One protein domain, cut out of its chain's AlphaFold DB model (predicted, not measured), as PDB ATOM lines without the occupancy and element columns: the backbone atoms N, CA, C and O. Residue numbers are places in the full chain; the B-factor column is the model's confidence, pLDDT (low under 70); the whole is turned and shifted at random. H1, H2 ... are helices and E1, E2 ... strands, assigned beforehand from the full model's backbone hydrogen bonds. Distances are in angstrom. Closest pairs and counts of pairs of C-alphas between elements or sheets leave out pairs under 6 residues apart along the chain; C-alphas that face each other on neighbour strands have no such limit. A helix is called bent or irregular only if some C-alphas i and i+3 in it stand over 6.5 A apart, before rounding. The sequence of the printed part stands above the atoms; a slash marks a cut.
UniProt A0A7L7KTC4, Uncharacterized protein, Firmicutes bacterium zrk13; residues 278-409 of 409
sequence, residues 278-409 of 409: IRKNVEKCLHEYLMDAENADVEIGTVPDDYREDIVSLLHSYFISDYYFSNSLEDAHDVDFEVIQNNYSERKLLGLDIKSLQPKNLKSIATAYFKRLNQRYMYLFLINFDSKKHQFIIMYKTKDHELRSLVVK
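Overview. This is residues 278 to 409 of the 409 residues of an uncharacterized protein of Firmicutes bacterium zrk13 (UniProt A0A7L7KTC4). A twisted, curled sheet of six strands makes the core, with H1 and H2 over one face and H3 over the other, three layers with the sheet between the helices. The three helices run along the strands. The 132 printed residues hold, in chain order, H1 H2 E1 E2 E3 H3 E4 E5 E6, a mixed class; the sheet, order E1 E2 E3 E4 E5 E6, is mixed, with E3 and E4 its parallel pair. The whole is compact, with a radius of gyration of the C-alphas of 14.5 A and spans of 46 by 31 by 25 A.

Along the chain. The strands are E1, residues 324 to 328; E2, 337 to 341; E3, 348 to 355, 20.8 A; E4, 379 to 386, 22.9 A; E5, 391 to 397, 20.2 A; and E6, 403 to 408, with C-alpha 408 at (72.772, 113.377, 96.970). H1, residues 278 to 295, is 26.2 A long from C-alpha 278 at (86.351, 108.487, 98.681). H2 is residues 307 to 318, and H3, residues 359 to 372, is irregular: C-alphas 360 and 363 are 7.4 A apart.

Arrangement. E1 E2 E3 and E4 E5 E6 are meanders, each strand the antiparallel neighbour of the one before; N 325 and O 340 are 2.9 A apart, N 337 and O 352 3.1 A, N 382 and O 395 2.9 A, N 394 and O 406 2.8 A. E3 and E4 are parallel, N 353 to O 381 3.1 A; with H3 they form a strand-helix-strand unit, two parallel strands joined through a helix, its crossover right-handed. H3 lies over E4 and E5 at a height over the sheet of 8.9 A, its closest C-alphas to E4 being Ala 366 and Leu 382, 6.5 A. On the opposite face, H1 lies over E4 and E5 and H2 over E2. H1, with residues 281 to 289 alone, touches H2 at a steep tilt of 52 degrees, closest C-alphas Cys 285 and Leu 314, 5.9 A. H3 is apart from both. Every O i to N i+4 pair is within hydrogen-bond range in H1 and H2, and 8 of 10 in H3.

Size, cuts and confidence. The C-alphas of Glu 299 and Tyr 344, the two farthest apart, are 46.3 A apart. The printed part has no cut; the link H1 to H2, 11 residues, is long. Mean pLDDT of the printed part is 88.6, with residue 301 under 70.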
ATOM      1  N   ILE A 278      87.046 109.359  99.640       92.75
ATOM      2  CA  ILE A 278      86.351 108.487  98.681       92.75
ATOM      3  C   ILE A 278      84.908 108.956  98.487       92.75
ATOM      4  O   ILE A 278      84.458 109.160  97.363       92.75
ATOM      5  N   ARG A 279      84.198 109.201  99.596       93.69
ATOM      6  CA  ARG A 279      82.811 109.672  99.576       93.69
ATOM      7  C   ARG A 279      82.654 110.948  98.748       93.69
ATOM      8  O   ARG A 279      81.711 111.035  97.980       93.69
ATOM      9  N   LYS A 280      83.577 111.908  98.866       92.75
ATOM     10  CA  LYS A 280      83.552 113.148  98.072       92.75
ATOM     11  C   LYS A 280      83.672 112.894  96.567       92.75
ATOM     12  O   LYS A 280      83.023 113.599  95.804       92.75
ATOM     13  N   ASN A 281      84.482 111.925  96.141       93.38
ATOM     14  CA  ASN A 281      84.592 111.570  94.723       93.38
ATOM     15  C   ASN A 281      83.296 110.922  94.224       93.38
ATOM     16  O   ASN A 281      82.773 111.331  93.193       93.38
ATOM     17  N   VAL A 282      82.725 110.000  95.006       95.12
ATOM     18  CA  VAL A 282      81.425 109.383  94.694       95.12
ATOM     19  C   VAL A 282      80.313 110.438  94.641       95.12
ATOM     20  O   VAL A 282      79.529 110.447  93.705       95.12
ATOM     21  N   GLU A 283      80.251 111.361  95.602       94.88
ATOM     22  CA  GLU A 283      79.270 112.458  95.611       94.88
ATOM     23  C   GLU A 283      79.351 113.321  94.346       94.88
ATOM     24  O   GLU A 283      78.314 113.629  93.767       94.88
ATOM     25  N   LYS A 284      80.562 113.695  93.910       94.25
ATOM     26  CA  LYS A 284      80.763 114.486  92.686       94.25
ATOM     27  C   LYS A 284      80.284 113.743  91.443       94.25
ATOM     28  O   LYS A 284      79.515 114.307  90.679       94.25
ATOM     29  N   CYS A 285      80.684 112.479  91.307       94.44
ATOM     30  CA  CYS A 285      80.250 111.599  90.225       94.44
ATOM     31  C   CYS A 285      78.717 111.498  90.155       94.44
ATOM     32  O   CYS A 285      78.129 111.677  89.095       94.44
ATOM     33  N   LEU A 286      78.051 111.280  91.293       94.38
ATOM     34  CA  LEU A 286      76.591 111.172  91.322       94.38
ATOM     35  C   LEU A 286      75.887 112.507  91.059       94.38
ATOM     36  O   LEU A 286      74.806 112.507  90.482       94.38
ATOM     37  N   HIS A 287      76.466 113.632  91.482       93.69
ATOM     38  CA  HIS A 287      75.907 114.949  91.186       93.69
ATOM     39  C   HIS A 287      76.021 115.286  89.694       93.69
ATOM     40  O   HIS A 287      75.061 115.783  89.121       93.69
ATOM     41  N   GLU A 288      77.147 114.954  89.057       92.75
ATOM     42  CA  GLU A 288      77.330 115.093  87.605       92.75
ATOM     43  C   GLU A 288      76.291 114.278  86.829       92.75
ATOM     44  O   GLU A 288      75.583 114.838  85.999       92.75
ATOM     45  N   TYR A 289      76.086 113.012  87.208       91.56
ATOM     46  CA  TYR A 289      75.034 112.185  86.615       91.56
ATOM     47  C   TYR A 289      73.637 112.823  86.735       91.56
ATOM     48  O   TYR A 289      72.868 112.818  85.777       91.56
ATOM     49  N   LEU A 290      73.283 113.367  87.910       89.12
ATOM     50  CA  LEU A 290      71.982 114.024  88.098       89.12
ATOM     51  C   LEU A 290      71.848 115.277  87.225       89.12
ATOM     52  O   LEU A 290      70.796 115.481  86.627       89.12
ATOM     53  N   MET A 291      72.904 116.087  87.111       87.50
ATOM     54  CA  MET A 291      72.899 117.267  86.242       87.50
ATOM     55  C   MET A 291      72.731 116.891  84.764       87.50
ATOM     56  O   MET A 291      71.988 117.556  84.043       87.50
ATOM     57  N   ASP A 292      73.377 115.818  84.313       85.94
ATOM     58  CA  ASP A 292      73.237 115.329  82.940       85.94
ATOM     59  C   ASP A 292      71.834 114.773  82.672       85.94
ATOM     60  O   ASP A 292      71.240 115.068  81.634       85.94
ATOM     61  N   ALA A 293      71.260 114.046  83.633       83.12
ATOM     62  CA  ALA A 293      69.890 113.546  83.548       83.12
ATOM     63  C   ALA A 293      68.847 114.681  83.512       83.12
ATOM     64  O   ALA A 293      67.868 114.585  82.767       83.12
ATOM     65  N   GLU A 294      69.066 115.764  84.267       80.94
ATOM     66  CA  GLU A 294      68.243 116.979  84.200       80.94
ATOM     67  C   GLU A 294      68.342 117.655  82.826       80.94
ATOM     68  O   GLU A 294      67.323 118.044  82.260       80.94
ATOM     69  N   ASN A 295      69.546 117.756  82.254       80.88
ATOM     70  CA  ASN A 295      69.752 118.341  80.925       80.88
ATOM     71  C   ASN A 295      69.148 117.496  79.790       80.88
ATOM     72  O   ASN A 295      68.840 118.031  78.724       80.88
ATOM     73  N   ALA A 296      69.004 116.188  80.003       77.94
ATOM     74  CA  ALA A 296      68.432 115.243  79.046       77.94
ATOM     75  C   ALA A 296      66.904 115.063  79.183       77.94
ATOM     76  O   ALA A 296      66.338 114.217  78.489       77.94
ATOM     77  N   ASP A 297      66.237 115.837  80.052       74.06
ATOM     78  CA  ASP A 297      64.789 115.773  80.317       74.06
ATOM     79  C   ASP A 297      64.286 114.358  80.703       74.06
ATOM     80  O   ASP A 297      63.188 113.936  80.324       74.06
ATOM     81  N   VAL A 298      65.072 113.594  81.474       73.69
ATOM     82  CA  VAL A 298      64.685 112.239  81.909       73.69
ATOM     83  C   VAL A 298      63.457 112.290  82.833       73.69
ATOM     84  O   VAL A 298      63.466 112.939  83.880       73.69
ATOM     85  N   GLU A 299      62.391 111.559  82.487       73.25
ATOM     86  CA  GLU A 299      61.136 111.576  83.250       73.25
ATOM     87  C   GLU A 299      61.301 111.054  84.692       73.25
ATOM     88  O   GLU A 299      61.738 109.923  84.942       73.25
ATOM     89  N   ILE A 300      60.846 111.851  85.666       72.69
ATOM     90  CA  ILE A 300      60.839 111.479  87.088       72.69
ATOM     91  C   ILE A 300      60.023 110.198  87.301       72.69
ATOM     92  O   ILE A 300      58.863 110.092  86.905       72.69
ATOM     93  N   GLY A 301      60.607 109.239  88.018       68.88
ATOM     94  CA  GLY A 301      59.998 107.942  88.314       68.88
ATOM     95  C   GLY A 301      60.440 106.820  87.378       68.88
ATOM     96  O   GLY A 301      60.246 105.655  87.736       68.88
ATOM     97  N   THR A 302      61.086 107.144  86.256       74.12
ATOM     98  CA  THR A 302      61.724 106.161  85.373       74.12
ATOM     99  C   THR A 302      63.165 105.892  85.813       74.12
ATOM    100  O   THR A 302      63.821 106.738  86.422       74.12
ATOM    101  N   VAL A 303      63.631 104.663  85.599       78.62
ATOM    102  CA  VAL A 303      65.038 104.285  85.765       78.62
ATOM    103  C   VAL A 303      65.544 104.033  84.350       78.62
ATOM    104  O   VAL A 303      64.995 103.131  83.718       78.62
ATOM    105  N   PRO A 304      66.503 104.823  83.836       79.12
ATOM    106  CA  PRO A 304      67.097 104.562  82.528       79.12
ATOM    107  C   PRO A 304      67.703 103.159  82.490       79.12
ATOM    108  O   PRO A 304      68.249 102.716  83.501       79.12
ATOM    109  N   ASP A 305      67.612 102.464  81.358       76.88
ATOM    110  CA  ASP A 305      68.124 101.091  81.248       76.88
ATOM    111  C   ASP A 305      69.646 101.037  81.500       76.88
ATOM    112  O   ASP A 305      70.114 100.187  82.261       76.88
ATOM    113  N   ASP A 306      70.379 102.043  81.010       82.50
ATOM    114  CA  ASP A 306      71.847 102.104  81.056       82.50
ATOM    115  C   ASP A 306      72.398 102.874  82.273       82.50
ATOM    116  O   ASP A 306      73.605 103.060  82.415       82.50
ATOM    117  N   TYR A 307      71.546 103.264  83.235       86.44
ATOM    118  CA  TYR A 307      71.950 104.157  84.337       86.44
ATOM    119  C   TYR A 307      73.131 103.628  85.169       86.44
ATOM    120  O   TYR A 307      73.895 104.392  85.759       86.44
ATOM    121  N   ARG A 308      73.255 102.299  85.281       88.25
ATOM    122  CA  ARG A 308      74.376 101.671  85.991       88.25
ATOM    123  C   ARG A 308      75.675 101.830  85.219       88.25
ATOM    124  O   ARG A 308      76.690 102.117  85.844       88.25
ATOM    125  N   GLU A 309      75.630 101.663  83.904       90.31
ATOM    126  CA  GLU A 309      76.788 101.801  83.021       90.31
ATOM    127  C   GLU A 309      77.260 103.256  82.967       90.31
ATOM    128  O   GLU A 309      78.460 103.515  83.062       90.31
ATOM    129  N   ASP A 310      76.327 104.209  82.944       90.62
ATOM    130  CA  ASP A 310      76.630 105.642  82.987       90.62
ATOM    131  C   ASP A 310      77.347 106.036  84.286       90.62
ATOM    132  O   ASP A 310      78.400 106.679  84.269       90.62
ATOM    133  N   ILE A 311      76.823 105.598  85.439       92.56
ATOM    134  CA  ILE A 311      77.455 105.858  86.740       92.56
ATOM    135  C   ILE A 311      78.837 105.204  86.802       92.56
ATOM    136  O   ILE A 311      79.787 105.828  87.268       92.56
ATOM    137  N   VAL A 312      78.967 103.958  86.344       93.62
ATOM    138  CA  VAL A 312      80.253 103.249  86.298       93.62
ATOM    139  C   VAL A 312      81.266 103.989  85.422       93.62
ATOM    140  O   VAL A 312      82.416 104.155  85.828       93.62
ATOM    141  N   SER A 313      80.842 104.491  84.264       93.31
ATOM    142  CA  SER A 313      81.695 105.256  83.348       93.31
ATOM    143  C   SER A 313      82.200 106.551  83.988       93.31
ATOM    144  O   SER A 313      83.383 106.896  83.883       93.31
ATOM    145  N   LEU A 314      81.336 107.243  84.734       94.00
ATOM    146  CA  LEU A 314      81.744 108.402  85.524       94.00
ATOM    147  C   LEU A 314      82.699 108.000  86.654       94.00
ATOM    148  O   LEU A 314      83.710 108.667  86.862       94.00
ATOM    149  N   LEU A 315      82.443 106.897  87.360       95.25
ATOM    150  CA  LEU A 315      83.330 106.416  88.423       95.25
ATOM    151  C   LEU A 315      84.750 106.160  87.902       95.25
ATOM    152  O   LEU A 315      85.698 106.638  88.524       95.25
ATOM    153  N   HIS A 316      84.913 105.525  86.739       94.62
ATOM    154  CA  HIS A 316      86.230 105.368  86.097       94.62
ATOM    155  C   HIS A 316      86.939 106.707  85.868       94.62
ATOM    156  O   HIS A 316      88.140 106.818  86.088       94.62
ATOM    157  N   SER A 317      86.195 107.756  85.512       93.31
ATOM    158  CA  SER A 317      86.759 109.094  85.288       93.31
ATOM    159  C   SER A 317      87.217 109.786  86.582       93.31
ATOM    160  O   SER A 317      88.144 110.597  86.566       93.31
ATOM    161  N   TYR A 318      86.587 109.470  87.717       93.25
ATOM    162  CA  TYR A 318      86.910 110.051  89.028       93.25
ATOM    163  C   TYR A 318      87.936 109.245  89.838       93.25
ATOM    164  O   TYR A 318      88.501 109.773  90.803       93.25
ATOM    165  N   PHE A 319      88.175 107.987  89.471       93.62
ATOM    166  CA  PHE A 319      89.119 107.079  90.120       93.62
ATOM    167  C   PHE A 319      90.276 106.744  89.169       93.62
ATOM    168  O   PHE A 319      90.412 105.617  88.712       93.62
ATOM    169  N   ILE A 320      91.131 107.738  88.910       91.06
ATOM    170  CA  ILE A 320      92.341 107.602  88.089       91.06
ATOM    171  C   ILE A 320      93.574 107.826  88.969       91.06
ATOM    172  O   ILE A 320      93.694 108.864  89.630       91.06
ATOM    173  N   SER A 321      94.500 106.867  88.981       90.94
ATOM    174  CA  SER A 321      95.773 106.967  89.695       90.94
ATOM    175  C   SER A 321      96.789 105.964  89.162       90.94
ATOM    176  O   SER A 321      96.408 104.916  88.664       90.94
ATOM    177  N   ASP A 322      98.076 106.249  89.353       89.06
ATOM    178  CA  ASP A 322      99.147 105.283  89.084       89.06
ATOM    179  C   ASP A 322      99.210 104.164  90.150       89.06
ATOM    180  O   ASP A 322      99.797 103.111  89.921       89.06
ATOM    181  N   TYR A 323      98.599 104.375  91.326       91.12
ATOM    182  CA  TYR A 323      98.681 103.457  92.474       91.12
ATOM    183  C   TYR A 323      97.552 102.420  92.539       91.12
ATOM    184  O   TYR A 323      97.514 101.597  93.456       91.12
ATOM    185  N   TYR A 324      96.574 102.499  91.641       93.06
ATOM    186  CA  TYR A 324      95.443 101.581  91.599       93.06
ATOM    187  C   TYR A 324      94.806 101.575  90.216       93.06
ATOM    188  O   TYR A 324      94.876 102.558  89.485       93.06
ATOM    189  N   PHE A 325      94.101 100.498  89.908       93.31
ATOM    190  CA  PHE A 325      93.241 100.396  88.738       93.31
ATOM    191  C   PHE A 325      91.799 100.104  89.166       93.31
ATOM    192  O   PHE A 325      91.527  99.741  90.317       93.31
ATOM    193  N   SER A 326      90.856 100.322  88.253       94.25
ATOM    194  CA  SER A 326      89.429 100.113  88.486       94.25
ATOM    195  C   SER A 326      88.858  99.063  87.542       94.25
ATOM    196  O   SER A 326      89.064  99.134  86.334       94.25
ATOM    197  N   ASN A 327      88.077  98.137  88.099       93.75
ATOM    198  CA  ASN A 327      87.294  97.151  87.356       93.75
ATOM    199  C   ASN A 327      85.804  97.396  87.604       93.75
ATOM    200  O   ASN A 327      85.410  97.942  88.640       93.75
ATOM    201  N   SER A 328      84.951  96.987  86.671       92.31
ATOM    202  CA  SER A 328      83.514  97.235  86.779       92.31
ATOM    203  C   SER A 328      82.667  96.190  86.080       92.31
ATOM    204  O   SER A 328      83.123  95.563  85.129       92.31
ATOM    205  N   LEU A 329      81.405  96.090  86.499       88.81
ATOM    206  CA  LEU A 329      80.380  95.245  85.891       88.81
ATOM    207  C   LEU A 329      80.864  93.796  85.748       88.81
ATOM    208  O   LEU A 329      81.071  93.133  86.757       88.81
ATOM    209  N   GLU A 330      81.038  93.306  84.520       85.12
ATOM    210  CA  GLU A 330      81.446  91.925  84.249       85.12
ATOM    211  C   GLU A 330      82.887  91.625  84.690       85.12
ATOM    212  O   GLU A 330      83.179  90.494  85.075       85.12
ATOM    213  N   ASP A 331      83.760  92.637  84.700       83.12
ATOM    214  CA  ASP A 331      85.161  92.497  85.115       83.12
ATOM    215  C   ASP A 331      85.332  92.601  86.640       83.12
ATOM    216  O   ASP A 331      86.363  92.209  87.193       83.12
ATOM    217  N   ALA A 332      84.322  93.128  87.339       84.25
ATOM    218  CA  ALA A 332      84.324  93.223  88.791       84.25
ATOM    219  C   ALA A 332      83.777  91.937  89.427       84.25
ATOM    220  O   ALA A 332      82.759  91.384  89.019       84.25
ATOM    221  N   HIS A 333      84.444  91.455  90.476       79.50
ATOM    222  CA  HIS A 333      84.106  90.143  91.048       79.50
ATOM    223  C   HIS A 333      82.811  90.116  91.879       79.50
ATOM    224  O   HIS A 333      81.945  89.269  91.672       79.50
ATOM    225  N   ASP A 334      82.707  90.982  92.892       84.19
ATOM    226  CA  ASP A 334      81.676  90.883  93.943       84.19
ATOM    227  C   ASP A 334      80.716  92.084  93.989       84.19
ATOM    228  O   ASP A 334      79.782  92.110  94.805       84.19
ATOM    229  N   VAL A 335      80.995  93.104  93.179       91.62
ATOM    230  CA  VAL A 335      80.420  94.453  93.238       91.62
ATOM    231  C   VAL A 335      80.315  95.033  91.827       91.62
ATOM    232  O   VAL A 335      80.964  94.534  90.919       91.62
ATOM    233  N   ASP A 336      79.538  96.100  91.643       92.69
ATOM    234  CA  ASP A 336      79.365  96.724  90.322       92.69
ATOM    235  C   ASP A 336      80.589  97.573  89.906       92.69
ATOM    236  O   ASP A 336      80.824  97.780  88.718       92.69
ATOM    237  N   PHE A 337      81.383  98.059  90.869       95.75
ATOM    238  CA  PHE A 337      82.646  98.765  90.627       95.75
ATOM    239  C   PHE A 337      83.636  98.519  91.769       95.75
ATOM    240  O   PHE A 337      83.281  98.663  92.945       95.75
ATOM    241  N   GLU A 338      84.883  98.184  91.442       95.69
ATOM    242  CA  GLU A 338      85.960  98.001  92.411       95.69
ATOM    243  C   GLU A 338      87.223  98.788  92.066       95.69
ATOM    244  O   GLU A 338      87.566  98.963  90.903       95.69
ATOM    245  N   VAL A 339      87.922  99.243  93.108       95.25
ATOM    246  CA  VAL A 339      89.272  99.812  93.003       95.25
ATOM    247  C   VAL A 339      90.247  98.845  93.643       95.25
ATOM    248  O   VAL A 339      90.101  98.502  94.825       95.25
ATOM    249  N   ILE A 340      91.240  98.442  92.866       93.81
ATOM    250  CA  ILE A 340      92.241  97.446  93.216       93.81
ATOM    251  C   ILE A 340      93.599  98.132  93.218       93.81
ATOM    252  O   ILE A 340      93.946  98.850  92.283       93.81
ATOM    253  N   GLN A 341      94.342  97.969  94.307       92.81
ATOM    254  CA  GLN A 341      95.670  98.542  94.421       92.81
ATOM    255  C   GLN A 341      96.605  97.922  93.380       92.81
ATOM    256  O   GLN A 341      96.584  96.712  93.174       92.81
ATOM    257  N   ASN A 342      97.439  98.754  92.759       90.50
ATOM    258  CA  ASN A 342      98.505  98.290  91.885       90.50
ATOM    259  C   ASN A 342      99.707  97.876  92.747       90.50
ATOM    260  O   ASN A 342     100.623  98.664  92.958       90.50
ATOM    261  N   ASN A 343      99.604  96.707  93.376       89.88
ATOM    262  CA  ASN A 343     100.639  96.091  94.200       89.88
ATOM    263  C   ASN A 343     100.593  94.562  94.040       89.88
ATOM    264  O   ASN A 343      99.687  94.031  93.396       89.88
ATOM    265  N   TYR A 344     101.544  93.855  94.649       90.44
ATOM    266  CA  TYR A 344     101.740  92.414  94.462       90.44
ATOM    267  C   TYR A 344     100.472  91.578  94.700       90.44
ATOM    268  O   TYR A 344     100.129  90.719  93.894       90.44
ATOM    269  N   SER A 345      99.759  91.818  95.803       89.38
ATOM    270  CA  SER A 345      98.551  91.058  96.154       89.38
ATOM    271  C   SER A 345      97.268  91.551  95.488       89.38
ATOM    272  O   SER A 345      96.207  90.985  95.761       89.38
ATOM    273  N   GLU A 346      97.333  92.610  94.672       91.62
ATOM    274  CA  GLU A 346      96.161  93.270  94.094       91.62
ATOM    275  C   GLU A 346      95.109  93.586  95.169       91.62
ATOM    276  O   GLU A 346      93.935  93.190  95.126       91.62
ATOM    277  N   ARG A 347      95.550  94.277  96.224       91.44
ATOM    278  CA  ARG A 347      94.715  94.495  97.404       91.44
ATOM    279  C   ARG A 347      93.453  95.281  97.039       91.44
ATOM    280  O   ARG A 347      93.510  96.426  96.591       91.44
ATOM    281  N   LYS A 348      92.280  94.719  97.337       93.38
ATOM    282  CA  LYS A 348      90.991  95.376  97.075       93.38
ATOM    283  C   LYS A 348      90.735  96.543  98.036       93.38
ATOM    284  O   LYS A 348      90.486  96.367  99.235       93.38
ATOM    285  N   LEU A 349      90.750  97.761  97.501       93.56
ATOM    286  CA  LEU A 349      90.609  98.991  98.280       93.56
ATOM    287  C   LEU A 349      89.148  99.408  98.437       93.56
ATOM    288  O   LEU A 349      88.702  99.667  99.555       93.56
ATOM    289  N   LEU A 350      88.394  99.479  97.339       94.44
ATOM    290  CA  LEU A 350      87.023  99.997  97.323       94.44
ATOM    291  C   LEU A 350      86.090  99.027  96.608       94.44
ATOM    292  O   LEU A 350      86.413  98.584  95.515       94.44
ATOM    293  N   GLY A 351      84.924  98.761  97.196       94.56
ATOM    294  CA  GLY A 351      83.813  98.089  96.522       94.56
ATOM    295  C   GLY A 351      82.540  98.936  96.550       94.56
ATOM    296  O   GLY A 351      82.080  99.349  97.624       94.56
ATOM    297  N   LEU A 352      81.966  99.195  95.375       94.69
ATOM    298  CA  LEU A 352      80.741  99.968  95.175       94.69
ATOM    299  C   LEU A 352      79.660  99.081  94.550       94.69
ATOM    300  O   LEU A 352      79.841  98.527  93.472       94.69
ATOM    301  N   ASP A 353      78.514  98.990  95.218       94.25
ATOM    302  CA  ASP A 353      77.339  98.285  94.703       94.25
ATOM    303  C   ASP A 353      76.244  99.299  94.359       94.25
ATOM    304  O   ASP A 353      75.884 100.137  95.193       94.25
ATOM    305  N   ILE A 354      75.721  99.236  93.137       93.06
ATOM    306  CA  ILE A 354      74.735 100.165  92.592       93.06
ATOM    307  C   ILE A 354      73.388  99.450  92.493       93.06
ATOM    308  O   ILE A 354      73.233  98.347  91.960       93.06
ATOM    309  N   LYS A 355      72.356 100.074  93.052       91.19
ATOM    310  CA  LYS A 355      71.009  99.506  93.129       91.19
ATOM    311  C   LYS A 355      69.953 100.564  92.832       91.19
ATOM    312  O   LYS A 355      70.185 101.761  92.979       91.19
ATOM    313  N   SER A 356      68.765 100.116  92.440       88.19
ATOM    314  CA  SER A 356      67.559 100.944  92.409       88.19
ATOM    315  C   SER A 356      66.453 100.210  93.157       88.19
ATOM    316  O   SER A 356      65.815  99.288  92.650       88.19
ATOM    317  N   LEU A 357      66.303 100.541  94.439       84.75
ATOM    318  CA  LEU A 357      65.411  99.859  95.370       84.75
ATOM    319  C   LEU A 357      64.561 100.860  96.149       84.75
ATOM    320  O   LEU A 357      64.921 102.022  96.353       84.75
ATOM    321  N   GLN A 358      63.433 100.372  96.673       78.31
ATOM    322  CA  GLN A 358      62.606 101.162  97.580       78.31
ATOM    323  C   GLN A 358      63.367 101.463  98.889       78.31
ATOM    324  O   GLN A 358      63.824 100.519  99.548       78.31
ATOM    325  N   PRO A 359      63.407 102.730  99.358       77.12
ATOM    326  CA  PRO A 359      64.221 103.139 100.510       77.12
ATOM    327  C   PRO A 359      63.970 102.353 101.805       77.12
ATOM    328  O   PRO A 359      64.878 102.182 102.616       77.12
ATOM    329  N   LYS A 360      62.751 101.828 101.998       81.94
ATOM    330  CA  LYS A 360      62.349 101.075 103.200       81.94
ATOM    331  C   LYS A 360      63.210  99.834 103.481       81.94
ATOM    332  O   LYS A 360      63.398  99.485 104.641       81.94
ATOM    333  N   ASN A 361      63.754  99.194 102.442       83.12
ATOM    334  CA  ASN A 361      64.542  97.963 102.575       83.12
ATOM    335  C   ASN A 361      66.057  98.223 102.553       83.12
ATOM    336  O   ASN A 361      66.847  97.332 102.866       83.12
ATOM    337  N   LEU A 362      66.466  99.448 102.218       85.94
ATOM    338  CA  LEU A 362      67.845  99.788 101.885       85.94
ATOM    339  C   LEU A 362      68.818  99.519 103.039       85.94
ATOM    340  O   LEU A 362      69.866  98.916 102.843       85.94
ATOM    341  N   LYS A 363      68.439  99.885 104.270       87.00
ATOM    342  CA  LYS A 363      69.288  99.685 105.456       87.00
ATOM    343  C   LYS A 363      69.550  98.202 105.748       87.00
ATOM    344  O   LYS A 363      70.669  97.838 106.107       87.00
ATOM    345  N   SER A 364      68.535  97.346 105.598       87.25
ATOM    346  CA  SER A 364      68.677  95.899 105.816       87.25
ATOM    347  C   SER A 364      69.595  95.273 104.765       87.25
ATOM    348  O   SER A 364      70.488  94.505 105.122       87.25
ATOM    349  N   ILE A 365      69.433  95.677 103.503       87.62
ATOM    350  CA  ILE A 365      70.254  95.209 102.381       87.62
ATOM    351  C   ILE A 365      71.704  95.669 102.548       87.62
ATOM    352  O   ILE A 365      72.605  94.837 102.516       87.62
ATOM    353  N   ALA A 366      71.932  96.951 102.842       88.19
ATOM    354  CA  ALA A 366      73.267  97.487 103.100       88.19
ATOM    355  C   ALA A 366      73.962  96.779 104.274       88.19
ATOM    356  O   ALA A 366      75.147  96.467 104.202       88.19
ATOM    357  N   THR A 367      73.230  96.462 105.347       89.81
ATOM    358  CA  THR A 367      73.798  95.731 106.492       89.81
ATOM    359  C   THR A 367      74.249  94.322 106.096       89.81
ATOM    360  O   THR A 367      75.335  93.900 106.491       89.81
ATOM    361  N   ALA A 368      73.445  93.604 105.305       88.88
ATOM    362  CA  ALA A 368      73.803  92.277 104.809       88.88
ATOM    363  C   ALA A 368      74.993  92.332 103.835       88.88
ATOM    364  O   ALA A 368      75.956  91.585 104.005       88.88
ATOM    365  N   TYR A 369      74.965  93.268 102.883       90.50
ATOM    366  CA  TYR A 369      76.042  93.534 101.928       90.50
ATOM    367  C   TYR A 369      77.374  93.814 102.639       90.50
ATOM    368  O   TYR A 369      78.354  93.091 102.455       90.50
ATOM    369  N   PHE A 370      77.390  94.775 103.568       91.50
ATOM    370  CA  PHE A 370      78.598  95.125 104.314       91.50
ATOM    371  C   PHE A 370      79.036  94.078 105.334       91.50
ATOM    372  O   PHE A 370      80.118  94.218 105.894       91.50
ATOM    373  N   LYS A 371      78.199  93.096 105.681       89.88
ATOM    374  CA  LYS A 371      78.622  91.961 106.511       89.88
ATOM    375  C   LYS A 371      79.313  90.895 105.665       89.88
ATOM    376  O   LYS A 371      80.212  90.235 106.158       89.88
ATOM    377  N   ARG A 372      78.885  90.729 104.413       90.06
ATOM    378  CA  ARG A 372      79.439  89.737 103.490       90.06
ATOM    379  C   ARG A 372      80.823  90.128 102.970       90.06
ATOM    380  O   ARG A 372      81.655  89.251 102.793       90.06
ATOM    381  N   LEU A 373      81.055  91.418 102.716       90.62
ATOM    382  CA  LEU A 373      82.242  91.881 101.983       90.62
ATOM    383  C   LEU A 373      83.284  92.632 102.827       90.62
ATOM    384  O   LEU A 373      84.322  93.014 102.296       90.62
ATOM    385  N   ASN A 374      83.056  92.851 104.127       86.56
ATOM    386  CA  ASN A 374      83.967  93.649 104.969       86.56
ATOM    387  C   ASN A 374      85.375  93.066 105.133       86.56
ATOM    388  O   ASN A 374      86.273  93.805 105.507       86.56
ATOM    389  N   GLN A 375      85.548  91.762 104.926       86.50
ATOM    390  CA  GLN A 375      86.860  91.115 104.967       86.50
ATOM    391  C   GLN A 375      87.604  91.215 103.632       86.50
ATOM    392  O   GLN A 375      88.806  90.999 103.602       86.50
ATOM    393  N   ARG A 376      86.895  91.523 102.536       89.19
ATOM    394  CA  ARG A 376      87.467  91.570 101.184       89.19
ATOM    395  C   ARG A 376      87.914  92.968 100.787       89.19
ATOM    396  O   ARG A 376      88.956  93.097 100.170       89.19
ATOM    397  N   TYR A 377      87.143  93.995 101.142       91.31
ATOM    398  CA  TYR A 377      87.420  95.378 100.748       91.31
ATOM    399  C   TYR A 377      87.730  96.250 101.958       91.31
ATOM    400  O   TYR A 377      87.034  96.180 102.976       91.31
ATOM    401  N   MET A 378      88.709  97.143 101.812       90.81
ATOM    402  CA  MET A 378      89.028  98.139 102.840       90.81
ATOM    403  C   MET A 378      87.883  99.146 103.044       90.81
ATOM    404  O   MET A 378      87.561  99.511 104.177       90.81
ATOM    405  N   TYR A 379      87.240  99.572 101.957       92.81
ATOM    406  CA  TYR A 379      86.112 100.495 101.958       92.81
ATOM    407  C   TYR A 379      84.953  99.939 101.137       92.81
ATOM    408  O   TYR A 379      85.133  99.398 100.050       92.81
ATOM    409  N   LEU A 380      83.735 100.114 101.644       93.44
ATOM    410  CA  LEU A 380      82.522  99.651 100.981       93.44
ATOM    411  C   LEU A 380      81.472 100.748 100.961       93.44
ATOM    412  O   LEU A 380      81.192 101.365 101.997       93.44
ATOM    413  N   PHE A 381      80.838 100.917  99.806       95.00
ATOM    414  CA  PHE A 381      79.665 101.763  99.664       95.00
ATOM    415  C   PHE A 381      78.559 101.024  98.923       95.00
ATOM    416  O   PHE A 381      78.797 100.105  98.140       95.00
ATOM    417  N   LEU A 382      77.336 101.456  99.195       94.88
ATOM    418  CA  LEU A 382      76.151 101.050  98.466       94.88
ATOM    419  C   LEU A 382      75.429 102.311  97.996       94.88
ATOM    420  O   LEU A 382      75.058 103.159  98.812       94.88
ATOM    421  N   ILE A 383      75.263 102.436  96.686       94.81
ATOM    422  CA  ILE A 383      74.633 103.567  96.015       94.81
ATOM    423  C   ILE A 383      73.242 103.124  95.585       94.81
ATOM    424  O   ILE A 383      73.085 102.166  94.833       94.81
ATOM    425  N   ASN A 384      72.214 103.822  96.058       93.75
ATOM    426  CA  ASN A 384      70.839 103.538  95.673       93.75
ATOM    427  C   ASN A 384      70.195 104.724  94.971       93.75
ATOM    428  O   ASN A 384      70.005 105.767  95.595       93.75
ATOM    429  N   PHE A 385      69.774 104.526  93.726       90.94
ATOM    430  CA  PHE A 385      68.992 105.505  92.981       90.94
ATOM    431  C   PHE A 385      67.503 105.415  93.347       90.94
ATOM    432  O   PHE A 385      66.867 104.374  93.160       90.94
ATOM    433  N   ASP A 386      66.943 106.502  93.883       88.75
ATOM    434  CA  ASP A 386      65.513 106.652  94.174       88.75
ATOM    435  C   ASP A 386      64.830 107.412  93.031       88.75
ATOM    436  O   ASP A 386      64.714 108.639  93.069       88.75
ATOM    437  N   SER A 387      64.350 106.678  92.021       83.62
ATOM    438  CA  SER A 387      63.758 107.258  90.805       83.62
ATOM    439  C   SER A 387      62.562 108.172  91.077       83.62
ATOM    440  O   SER A 387      62.336 109.131  90.346       83.62
ATOM    441  N   LYS A 388      61.810 107.933  92.160       83.81
ATOM    442  CA  LYS A 388      60.635 108.745  92.526       83.81
ATOM    443  C   LYS A 388      60.997 110.151  92.979       83.81
ATOM    444  O   LYS A 388      60.160 111.044  92.917       83.81
ATOM    445  N   LYS A 389      62.195 110.307  93.534       83.94
ATOM    446  CA  LYS A 389      62.702 111.571  94.073       83.94
ATOM    447  C   LYS A 389      63.900 112.096  93.291       83.94
ATOM    448  O   LYS A 389      64.428 113.122  93.695       83.94
ATOM    449  N   HIS A 390      64.303 111.381  92.239       84.00
ATOM    450  CA  HIS A 390      65.446 111.681  91.388       84.00
ATOM    451  C   HIS A 390      66.700 112.033  92.206       84.00
ATOM    452  O   HIS A 390      67.296 113.087  92.058       84.00
ATOM    453  N   GLN A 391      67.038 111.170  93.165       89.06
ATOM    454  CA  GLN A 391      68.133 111.402  94.109       89.06
ATOM    455  C   GLN A 391      68.865 110.092  94.400       89.06
ATOM    456  O   GLN A 391      68.277 109.006  94.324       89.06
ATOM    457  N   PHE A 392      70.114 110.187  94.846       92.69
ATOM    458  CA  PHE A 392      70.870 109.038  95.328       92.69
ATOM    459  C   PHE A 392      70.906 108.983  96.848       92.69
ATOM    460  O   PHE A 392      71.010 109.994  97.540       92.69
ATOM    461  N   ILE A 393      70.871 107.765  97.381       93.44
ATOM    462  CA  ILE A 393      71.156 107.479  98.782       93.44
ATOM    463  C   ILE A 393      72.439 106.657  98.823       93.44
ATOM    464  O   ILE A 393      72.454 105.506  98.389       93.44
ATOM    465  N   ILE A 394      73.500 107.243  99.366       94.25
ATOM    466  CA  ILE A 394      74.785 106.578  99.576       94.25
ATOM    467  C   ILE A 394      74.805 106.026 100.997       94.25
ATOM    468  O   ILE A 394      74.601 106.770 101.957       94.25
ATOM    469  N   MET A 395      75.097 104.740 101.154       93.62
ATOM    470  CA  MET A 395      75.406 104.124 102.441       93.62
ATOM    471  C   MET A 395      76.866 103.696 102.482       93.62
ATOM    472  O   MET A 395      77.383 103.189 101.492       93.62
ATOM    473  N   TYR A 396      77.526 103.882 103.622       93.06
ATOM    474  CA  TYR A 396      78.925 103.490 103.823       93.06
ATOM    475  C   TYR A 396      79.224 103.254 105.305       93.06
ATOM    476  O   TYR A 396      78.485 103.716 106.182       93.06
ATOM    477  N   LYS A 397      80.311 102.533 105.597       88.00
ATOM    478  CA  LYS A 397      80.805 102.330 106.968       88.00
ATOM    479  C   LYS A 397      81.946 103.288 107.291       88.00
ATOM    480  O   LYS A 397      82.835 103.499 106.472       88.00
ATOM    481  N   THR A 398      81.931 103.861 108.490       81.31
ATOM    482  CA  THR A 398      83.080 104.610 109.020       81.31
ATOM    483  C   THR A 398      84.128 103.663 109.606       81.31
ATOM    484  O   THR A 398      83.895 102.459 109.735       81.31
ATOM    485  N   LYS A 399      85.286 104.217 109.991       71.94
ATOM    486  CA  LYS A 399      86.355 103.483 110.683       71.94
ATOM    487  C   LYS A 399      85.865 102.816 111.978       71.94
ATOM    488  O   LYS A 399      86.309 101.723 112.293       71.94
ATOM    489  N   ASP A 400      84.887 103.420 112.653       75.50
ATOM    490  CA  ASP A 400      84.250 102.885 113.869       75.50
ATOM    491  C   ASP A 400      83.183 101.811 113.570       75.50
ATOM    492  O   ASP A 400      82.367 101.466 114.422       75.50
ATOM    493  N   HIS A 401      83.140 101.311 112.330       77.31
ATOM    494  CA  HIS A 401      82.159 100.354 111.814       77.31
ATOM    495  C   HIS A 401      80.693 100.812 111.889       77.31
ATOM    496  O   HIS A 401      79.776 100.008 111.694       77.31
ATOM    497  N   GLU A 402      80.452 102.108 112.087       84.69
ATOM    498  CA  GLU A 402      79.110 102.672 112.081       84.69
ATOM    499  C   GLU A 402      78.591 102.858 110.655       84.69
ATOM    500  O   GLU A 402      79.263 103.416 109.784       84.69
ATOM    501  N   LEU A 403      77.349 102.430 110.431       88.00
ATOM    502  CA  LEU A 403      76.648 102.645 109.174       88.00
ATOM    503  C   LEU A 403      76.164 104.096 109.081       88.00
ATOM    504  O   LEU A 403      75.337 104.538 109.883       88.00
ATOM    505  N   ARG A 404      76.630 104.818 108.064       89.94
ATOM    506  CA  ARG A 404      76.202 106.184 107.748       89.94
ATOM    507  C   ARG A 404      75.477 106.209 106.408       89.94
ATOM    508  O   ARG A 404      75.709 105.365 105.544       89.94
ATOM    509  N   SER A 405      74.581 107.179 106.255       91.12
ATOM    510  CA  SER A 405      73.840 107.416 105.018       91.12
ATOM    511  C   SER A 405      73.875 108.890 104.645       91.12
ATOM    512  O   SER A 405      73.721 109.743 105.522       91.12
ATOM    513  N   LEU A 406      74.008 109.173 103.357       92.62
ATOM    514  CA  LEU A 406      73.958 110.506 102.772       92.62
ATOM    515  C   LEU A 406      72.967 110.509 101.609       92.62
ATOM    516  O   LEU A 406      72.826 109.504 100.919       92.62
ATOM    517  N   VAL A 407      72.294 111.636 101.398       92.12
ATOM    518  CA  VAL A 407      71.439 111.852 100.230       92.12
ATOM    519  C   VAL A 407      72.125 112.857  99.311       92.12
ATOM    520  O   VAL A 407      72.480 113.938  99.777       92.12
ATOM    521  N   VAL A 408      72.296 112.494  98.043       90.38
ATOM    522  CA  VAL A 408      72.772 113.377  96.970       90.38
ATOM    523  C   VAL A 408      71.571 113.730  96.109       90.38
ATOM    524  O   VAL A 408      70.823 112.835  95.713       90.38
ATOM    525  N   LYS A 409      71.363 115.025  95.905       85.81
ATOM    526  CA  LYS A 409      70.253 115.591  95.146       85.81
ATOM    527  C   LYS A 409      70.783 116.470  94.038       85.81
ATOM    528  O   LYS A 409      71.936 116.949  94.189       85.81
TER     529      LYS A 409